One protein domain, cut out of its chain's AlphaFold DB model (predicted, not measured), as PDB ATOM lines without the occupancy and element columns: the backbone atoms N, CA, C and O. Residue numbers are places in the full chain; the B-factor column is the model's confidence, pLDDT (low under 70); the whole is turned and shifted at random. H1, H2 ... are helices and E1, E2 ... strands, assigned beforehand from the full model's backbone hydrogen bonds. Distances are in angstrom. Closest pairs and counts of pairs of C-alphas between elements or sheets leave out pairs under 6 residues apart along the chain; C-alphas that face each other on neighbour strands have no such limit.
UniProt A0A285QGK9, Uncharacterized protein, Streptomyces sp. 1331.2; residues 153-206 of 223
ATOM      1  N   LEU A 153     354.155 257.303 384.452       87.50
ATOM      2  CA  LEU A 153     353.012 258.178 384.224       87.50
ATOM      3  C   LEU A 153     352.863 259.154 385.388       87.50
ATOM      4  O   LEU A 153     352.990 258.762 386.548       87.50
ATOM      5  N   ALA A 154     352.551 260.411 385.101       88.81
ATOM      6  CA  ALA A 154     352.152 261.383 386.113       88.81
ATOM      7  C   ALA A 154     350.897 262.124 385.666       88.81
ATOM      8  O   ALA A 154     350.719 262.438 384.493       88.81
ATOM      9  N   VAL A 155     350.022 262.425 386.619       87.12
ATOM     10  CA  VAL A 155     348.856 263.268 386.354       87.12
ATOM     11  C   VAL A 155     349.306 264.740 386.368       87.12
ATOM     12  O   VAL A 155     350.025 265.128 387.291       87.12
ATOM     13  N   PRO A 156     348.901 265.576 385.396       78.69
ATOM     14  CA  PRO A 156     349.151 267.011 385.374       78.69
ATOM     15  C   PRO A 156     348.711 267.673 386.683       78.69
ATOM     16  O   PRO A 156     347.588 267.474 387.144       78.69
ATOM     17  N   GLY A 157     349.619 268.422 387.312       75.50
ATOM     18  CA  GLY A 157     349.404 269.032 388.633       75.50
ATOM     19  C   GLY A 157     349.519 268.066 389.823       75.50
ATOM     20  O   GLY A 157     349.439 268.496 390.971       75.50
ATOM     21  N   GLY A 158     349.733 266.773 389.577       83.19
ATOM     22  CA  GLY A 158     350.012 265.779 390.603       83.19
ATOM     23  C   GLY A 158     351.450 265.867 391.117       83.19
ATOM     24  O   GLY A 158     352.373 266.213 390.389       83.19
ATOM     25  N   LEU A 159     351.648 265.498 392.383       89.62
ATOM     26  CA  LEU A 159     352.969 265.457 393.031       89.62
ATOM     27  C   LEU A 159     353.637 264.078 392.941       89.62
ATOM     28  O   LEU A 159     354.655 263.831 393.595       89.62
ATOM     29  N   ARG A 160     353.022 263.140 392.211       89.94
ATOM     30  CA  ARG A 160     353.407 261.730 392.197       89.94
ATOM     31  C   ARG A 160     353.584 261.202 390.781       89.94
ATOM     32  O   ARG A 160     352.811 261.554 389.894       89.94
ATOM     33  N   TYR A 161     354.571 260.327 390.607       90.44
ATOM     34  CA  TYR A 161     354.702 259.485 389.420       90.44
ATOM     35  C   TYR A 161     354.328 258.035 389.747       90.44
ATOM     36  O   TYR A 161     354.399 257.588 390.897       90.44
ATOM     37  N   HIS A 162     353.876 257.316 388.725       91.38
ATOM     38  CA  HIS A 162     353.191 256.039 388.833       91.38
ATOM     39  C   HIS A 162     353.711 255.048 387.791       91.38
ATOM     40  O   HIS A 162     354.128 255.430 386.697       91.38
ATOM     41  N   ARG A 163     353.629 253.754 388.113       86.94
ATOM     42  CA  ARG A 163     353.760 252.672 387.127       86.94
ATOM     43  C   ARG A 163     352.517 252.655 386.210       86.94
ATOM     44  O   ARG A 163     351.436 252.978 386.713       86.94
ATOM     45  N   PRO A 164     352.630 252.247 384.928       84.00
ATOM     46  CA  PRO A 164     351.489 252.177 384.006       84.00
ATOM     47  C   PRO A 164     350.284 251.391 384.543       84.00
ATOM     48  O   PRO A 164     349.143 251.759 384.289       84.00
ATOM     49  N   ASP A 165     350.538 250.372 385.369       81.06
ATOM     50  CA  ASP A 165     349.515 249.489 385.942       81.06
ATOM     51  C   ASP A 165     348.875 250.024 387.247       81.06
ATOM     52  O   ASP A 165     348.193 249.289 387.961       81.06
ATOM     53  N   CYS A 166     349.122 251.281 387.641       86.25
ATOM     54  CA  CYS A 166     348.582 251.819 388.893       86.25
ATOM     55  C   CYS A 166     347.096 252.203 388.743       86.25
ATOM     56  O   CYS A 166     346.754 252.963 387.836       86.25
ATOM     57  N   PRO A 167     346.202 251.810 389.674       81.56
ATOM     58  CA  PRO A 167     344.775 252.155 389.599       81.56
ATOM     59  C   PRO A 167     344.496 253.667 389.656       81.56
ATOM     60  O   PRO A 167     343.395 254.100 389.346       81.56
ATOM     61  N   LEU A 168     345.480 254.486 390.045       79.12
ATOM     62  CA  LEU A 168     345.365 255.949 390.043       79.12
ATOM     63  C   LEU A 168     345.595 256.586 388.664       79.12
ATOM     64  O   LEU A 168     345.254 257.756 388.496       79.12
ATOM     65  N   VAL A 169     346.179 255.853 387.708       81.25
ATOM     66  CA  VAL A 169     346.412 256.304 386.320       81.25
ATOM     67  C   VAL A 169     345.615 255.491 385.302       81.25
ATOM     68  O   VAL A 169     345.243 256.029 384.263       81.25
ATOM     69  N   ILE A 170     345.286 254.232 385.610       77.06
ATOM     70  CA  ILE A 170     344.376 253.422 384.796       77.06
ATOM     71  C   ILE A 170     343.017 254.133 384.708       77.06
ATOM     72  O   ILE A 170     342.394 254.434 385.723       77.06
ATOM     73  N   GLY A 171     342.568 254.418 383.482       65.75
ATOM     74  CA  GLY A 171     341.294 255.094 383.214       65.75
ATOM     75  C   GLY A 171     341.324 256.625 383.325       65.75
ATOM     76  O   GLY A 171     340.318 257.257 383.020       65.75
ATOM     77  N   LYS A 172     342.457 257.246 383.699       68.62
ATOM     78  CA  LYS A 172     342.605 258.712 383.697       68.62
ATOM     79  C   LYS A 172     343.250 259.191 382.397       68.62
ATOM     80  O   LYS A 172     344.463 259.094 382.235       68.62
ATOM     81  N   ALA A 173     342.451 259.793 381.513       62.44
ATOM     82  CA  ALA A 173     342.900 260.311 380.210       62.44
ATOM     83  C   ALA A 173     344.003 261.384 380.301       62.44
ATOM     84  O   ALA A 173     344.708 261.639 379.331       62.44
ATOM     85  N   ARG A 174     344.171 262.001 381.475       69.81
ATOM     86  CA  ARG A 174     345.158 263.059 381.704       69.81
ATOM     87  C   ARG A 174     346.541 262.538 382.101       69.81
ATOM     88  O   ARG A 174     347.422 263.357 382.272       69.81
ATOM     89  N   ALA A 175     346.764 261.237 382.300       81.25
ATOM     90  CA  ALA A 175     348.083 260.737 382.701       81.25
ATOM     91  C   ALA A 175     349.115 260.902 381.566       81.25
ATOM     92  O   ALA A 175     348.990 260.291 380.508       81.25
ATOM     93  N   GLU A 176     350.145 261.714 381.798       84.75
ATOM     94  CA  GLU A 176     351.203 261.995 380.828       84.75
ATOM     95  C   GLU A 176     352.445 261.132 381.088       84.75
ATOM     96  O   GLU A 176     352.786 260.879 382.249       84.75
ATOM     97  N   PRO A 177     353.166 260.726 380.033       84.56
ATOM     98  CA  PRO A 177     354.462 260.083 380.171       84.56
ATOM     99  C   PRO A 177     355.530 261.034 380.728       84.56
ATOM    100  O   PRO A 177     355.679 262.166 380.271       84.56
ATOM    101  N   VAL A 178     356.322 260.550 381.684       85.44
ATOM    102  CA  VAL A 178     357.382 261.296 382.366       85.44
ATOM    103  C   VAL A 178     358.644 260.436 382.457       85.44
ATOM    104  O   VAL A 178     358.604 259.285 382.896       85.44
ATOM    105  N   ASN A 179     359.776 261.006 382.044       83.00
ATOM    106  CA  ASN A 179     361.103 260.416 382.222       83.00
ATOM    107  C   ASN A 179     361.753 260.904 383.532       83.00
ATOM    108  O   ASN A 179     361.211 261.738 384.255       83.00
ATOM    109  N   SER A 180     362.930 260.383 383.851       80.69
ATOM    110  CA  SER A 180     363.684 260.716 385.064       80.69
ATOM    111  C   SER A 180     364.031 262.202 385.211       80.69
ATOM    112  O   SER A 180     363.879 262.771 386.297       80.69
ATOM    113  N   ASP A 181     364.428 262.853 384.120       81.00
ATOM    114  CA  ASP A 181     364.705 264.291 384.082       81.00
ATOM    115  C   ASP A 181     363.451 265.122 384.395       81.00
ATOM    116  O   ASP A 181     363.472 266.032 385.232       81.00
ATOM    117  N   ALA A 182     362.312 264.746 383.815       81.25
ATOM    118  CA  ALA A 182     361.040 265.398 384.079       81.25
ATOM    119  C   ALA A 182     360.519 265.114 385.502       81.25
ATOM    120  O   ALA A 182     359.930 266.011 386.104       81.25
ATOM    121  N   VAL A 183     360.791 263.938 386.091       84.00
ATOM    122  CA  VAL A 183     360.521 263.653 387.518       84.00
ATOM    123  C   VAL A 183     361.301 264.608 388.419       84.00
ATOM    124  O   VAL A 183     360.723 265.181 389.343       84.00
ATOM    125  N   ARG A 184     362.591 264.824 388.136       82.75
ATOM    126  CA  ARG A 184     363.453 265.720 388.918       82.75
ATOM    127  C   ARG A 184     363.036 267.180 388.773       82.75
ATOM    128  O   ARG A 184     362.876 267.869 389.776       82.75
ATOM    129  N   THR A 185     362.806 267.626 387.542       85.38
ATOM    130  CA  THR A 185     362.421 269.009 387.227       85.38
ATOM    131  C   THR A 185     361.062 269.373 387.823       85.38
ATOM    132  O   THR A 185     360.882 270.474 388.335       85.38
ATOM    133  N   ARG A 186     360.104 268.435 387.804       84.25
ATOM    134  CA  ARG A 186     358.768 268.619 388.393       84.25
ATOM    135  C   ARG A 186     358.715 268.291 389.896       84.25
ATOM    136  O   ARG A 186     357.669 268.483 390.506       84.25
ATOM    137  N   GLY A 187     359.802 267.795 390.495       87.56
ATOM    138  CA  GLY A 187     359.858 267.425 391.915       87.56
ATOM    139  C   GLY A 187     358.887 266.302 392.307       87.56
ATOM    140  O   GLY A 187     358.323 266.329 393.400       87.56
ATOM    141  N   LEU A 188     358.644 265.338 391.413       88.00
ATOM    142  CA  LEU A 188     357.658 264.278 391.632       88.00
ATOM    143  C   LEU A 188     358.184 263.207 392.593       88.00
ATOM    144  O   LEU A 188     359.325 262.757 392.507       88.00
ATOM    145  N   THR A 189     357.309 262.741 393.479       90.12
ATOM    146  CA  THR A 189     357.599 261.674 394.448       90.12
ATOM    147  C   THR A 189     357.036 260.327 393.984       90.12
ATOM    148  O   THR A 189     356.026 260.294 393.276       90.12
ATOM    149  N   PRO A 190     357.649 259.188 394.347       90.00
ATOM    150  CA  PRO A 190     357.106 257.884 393.981       90.00
ATOM    151  C   PRO A 190     355.745 257.670 394.646       90.00
ATOM    152  O   PRO A 190     355.553 257.949 395.832       90.00
ATOM    153  N   CYS A 191     354.781 257.151 393.890       89.25
ATOM    154  CA  CYS A 191     353.490 256.791 394.454       89.25
ATOM    155  C   CYS A 191     353.628 255.606 395.434       89.25
ATOM    156  O   CYS A 191     354.106 254.546 395.031       89.25
ATOM    157  N   PRO A 192     353.129 255.707 396.682       87.12
ATOM    158  CA  PRO A 192     353.227 254.615 397.654       87.12
ATOM    159  C   PRO A 192     352.330 253.414 397.317       87.12
ATOM    160  O   PRO A 192     352.534 252.338 397.861       87.12
ATOM    161  N   LEU A 193     351.336 253.586 396.438       85.75
ATOM    162  CA  LEU A 193     350.389 252.527 396.079       85.75
ATOM    163  C   LEU A 193     350.952 251.556 395.033       85.75
ATOM    164  O   LEU A 193     350.630 250.376 395.059       85.75
ATOM    165  N   CYS A 194     351.765 252.052 394.096       84.69
ATOM    166  CA  CYS A 194     352.385 251.227 393.051       84.69
ATOM    167  C   CYS A 194     353.907 251.111 393.182       84.69
ATOM    168  O   CYS A 194     354.516 250.452 392.345       84.69
ATOM    169  N   SER A 195     354.492 251.753 394.201       82.56
ATOM    170  CA  SER A 195     355.915 251.726 394.563       82.56
ATOM    171  C   SER A 195     356.851 251.665 393.348       82.56
ATOM    172  O   SER A 195     357.564 250.673 393.177       82.56
ATOM    173  N   PRO A 196     356.831 252.685 392.467       79.75
ATOM    174  CA  PRO A 196     357.693 252.683 391.298       79.75
ATOM    175  C   PRO A 196     359.166 252.794 391.739       79.75
ATOM    176  O   PRO A 196     359.454 253.474 392.731       79.75
ATOM    177  N   PRO A 197     360.102 252.122 391.043       75.31
ATOM    178  CA  PRO A 197     361.527 252.264 391.306       75.31
ATOM    179  C   PRO A 197     361.951 253.724 391.150       75.31
ATOM    180  O   PRO A 197     361.373 254.477 390.363       75.31
ATOM    181  N   ALA A 198     362.965 254.107 391.920       70.19
ATOM    182  CA  ALA A 198     363.486 255.460 391.901       70.19
ATOM    183  C   ALA A 198     363.944 255.834 390.479       70.19
ATOM    184  O   ALA A 198     364.529 255.022 389.757       70.19
ATOM    185  N   ALA A 199     363.606 257.050 390.052       66.88
ATOM    186  CA  ALA A 199     363.781 257.485 388.670       66.88
ATOM    187  C   ALA A 199     365.254 257.489 388.209       66.88
ATOM    188  O   ALA A 199     365.526 257.271 387.037       66.88
ATOM    189  N   ASP A 200     366.192 257.661 389.137       60.75
ATOM    190  CA  ASP A 200     367.644 257.559 388.955       60.75
ATOM    191  C   ASP A 200     368.139 256.114 388.758       60.75
ATOM    192  O   ASP A 200     369.064 255.867 387.984       60.75
ATOM    193  N   ALA A 201     367.494 255.134 389.398       58.22
ATOM    194  CA  ALA A 201     367.785 253.717 389.179       58.22
ATOM    195  C   ALA A 201     367.295 253.223 387.803       58.22
ATOM    196  O   ALA A 201     367.852 252.273 387.249       58.22
ATOM    197  N   ALA A 202     366.268 253.867 387.237       56.59
ATOM    198  CA  ALA A 202     365.747 253.546 385.910       56.59
ATOM    199  C   ALA A 202     366.710 253.961 384.779       56.59
ATOM    200  O   ALA A 202     366.813 253.227 383.794       56.59
ATOM    201  N   ASP A 203     367.445 255.066 384.958       54.84
ATOM    202  CA  ASP A 203     368.480 255.544 384.028       54.84
ATOM    203  C   ASP A 203     369.726 254.642 384.050       54.84
ATOM    204  O   ASP A 203     370.280 254.288 383.009       54.84
ATOM    205  N   ALA A 204     370.151 254.210 385.243       50.72
ATOM    206  CA  ALA A 204     371.329 253.357 385.418       50.72
ATOM    207  C   ALA A 204     371.154 251.954 384.814       50.72
ATOM    208  O   ALA A 204     372.121 251.339 384.381       50.72
ATOM    209  N   ALA A 205     369.923 251.444 384.765       52.00
ATOM    210  CA  ALA A 205     369.620 250.154 384.159       52.00
ATOM    211  C   ALA A 205     369.459 250.216 382.625       52.00
ATOM    212  O   ALA A 205     369.168 249.182 382.022       52.00
ATOM    213  N   ASP A 206     369.542 251.402 382.009       49.84
ATOM    214  CA  ASP A 206     369.558 251.613 380.548       49.84
ATOM    215  C   ASP A 206     370.996 251.815 380.022       49.84
ATOM    216  O   ASP A 206     371.309 251.514 378.871       49.84
TER     217      ASP A 206
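AT A GLANCE: This is residues 153 to 206 of the 223 residues of an uncharacterized protein of Streptomyces sp. 1331.2 (UniProt A0A285QGK9). Little regular structure is present: loops make most of the domain, with the short strand E1 in the middle. The short helices H1 and H2 form a hairpin towards one end of the long axis, and loop residues 167 to 174 make the other end. The printed part has 54 residues, with E1, E2, H1 and H2 in that order, 18 residues in named elements, class mixed. It is compact, radius of gyration of the C-alphas 10.4 A, but elongated, spanning 30 by 20 by 18 A.

IN THESE COORDINATES: E1 is residues 160 to 162, from C-alpha 160 at (353.407, 261.730, 392.197). E2 is residues 176 to 178. H1, residues 180 to 185, is 8.7 A long. H2, residues 199 to 204, is 9.2 A long and ends at C-alpha 204 at (371.329, 253.357, 385.418).

HOW THE PARTS SIT: E1 and E2 pair with no named strand; residues 160 to 161 pair in parallel with residues 189 to 190. H1 and H2 touch, the closest C-alphas, of Ser 180 and Ala 199, 4.8 A apart, at a steep tilt of 42 degrees, opposite ways. E2 and H1 meet only through their link. H2 is apart from E1 and E2. Every O i to N i+4 pair is within hydrogen-bond range in H1, 1 of 2 in H2.

THE WHOLE: The printed part has no cut. Links E1 to E2 and H1 to H2 are long. Residues 171 to 174 and 199 to 206 have pLDDT under 70.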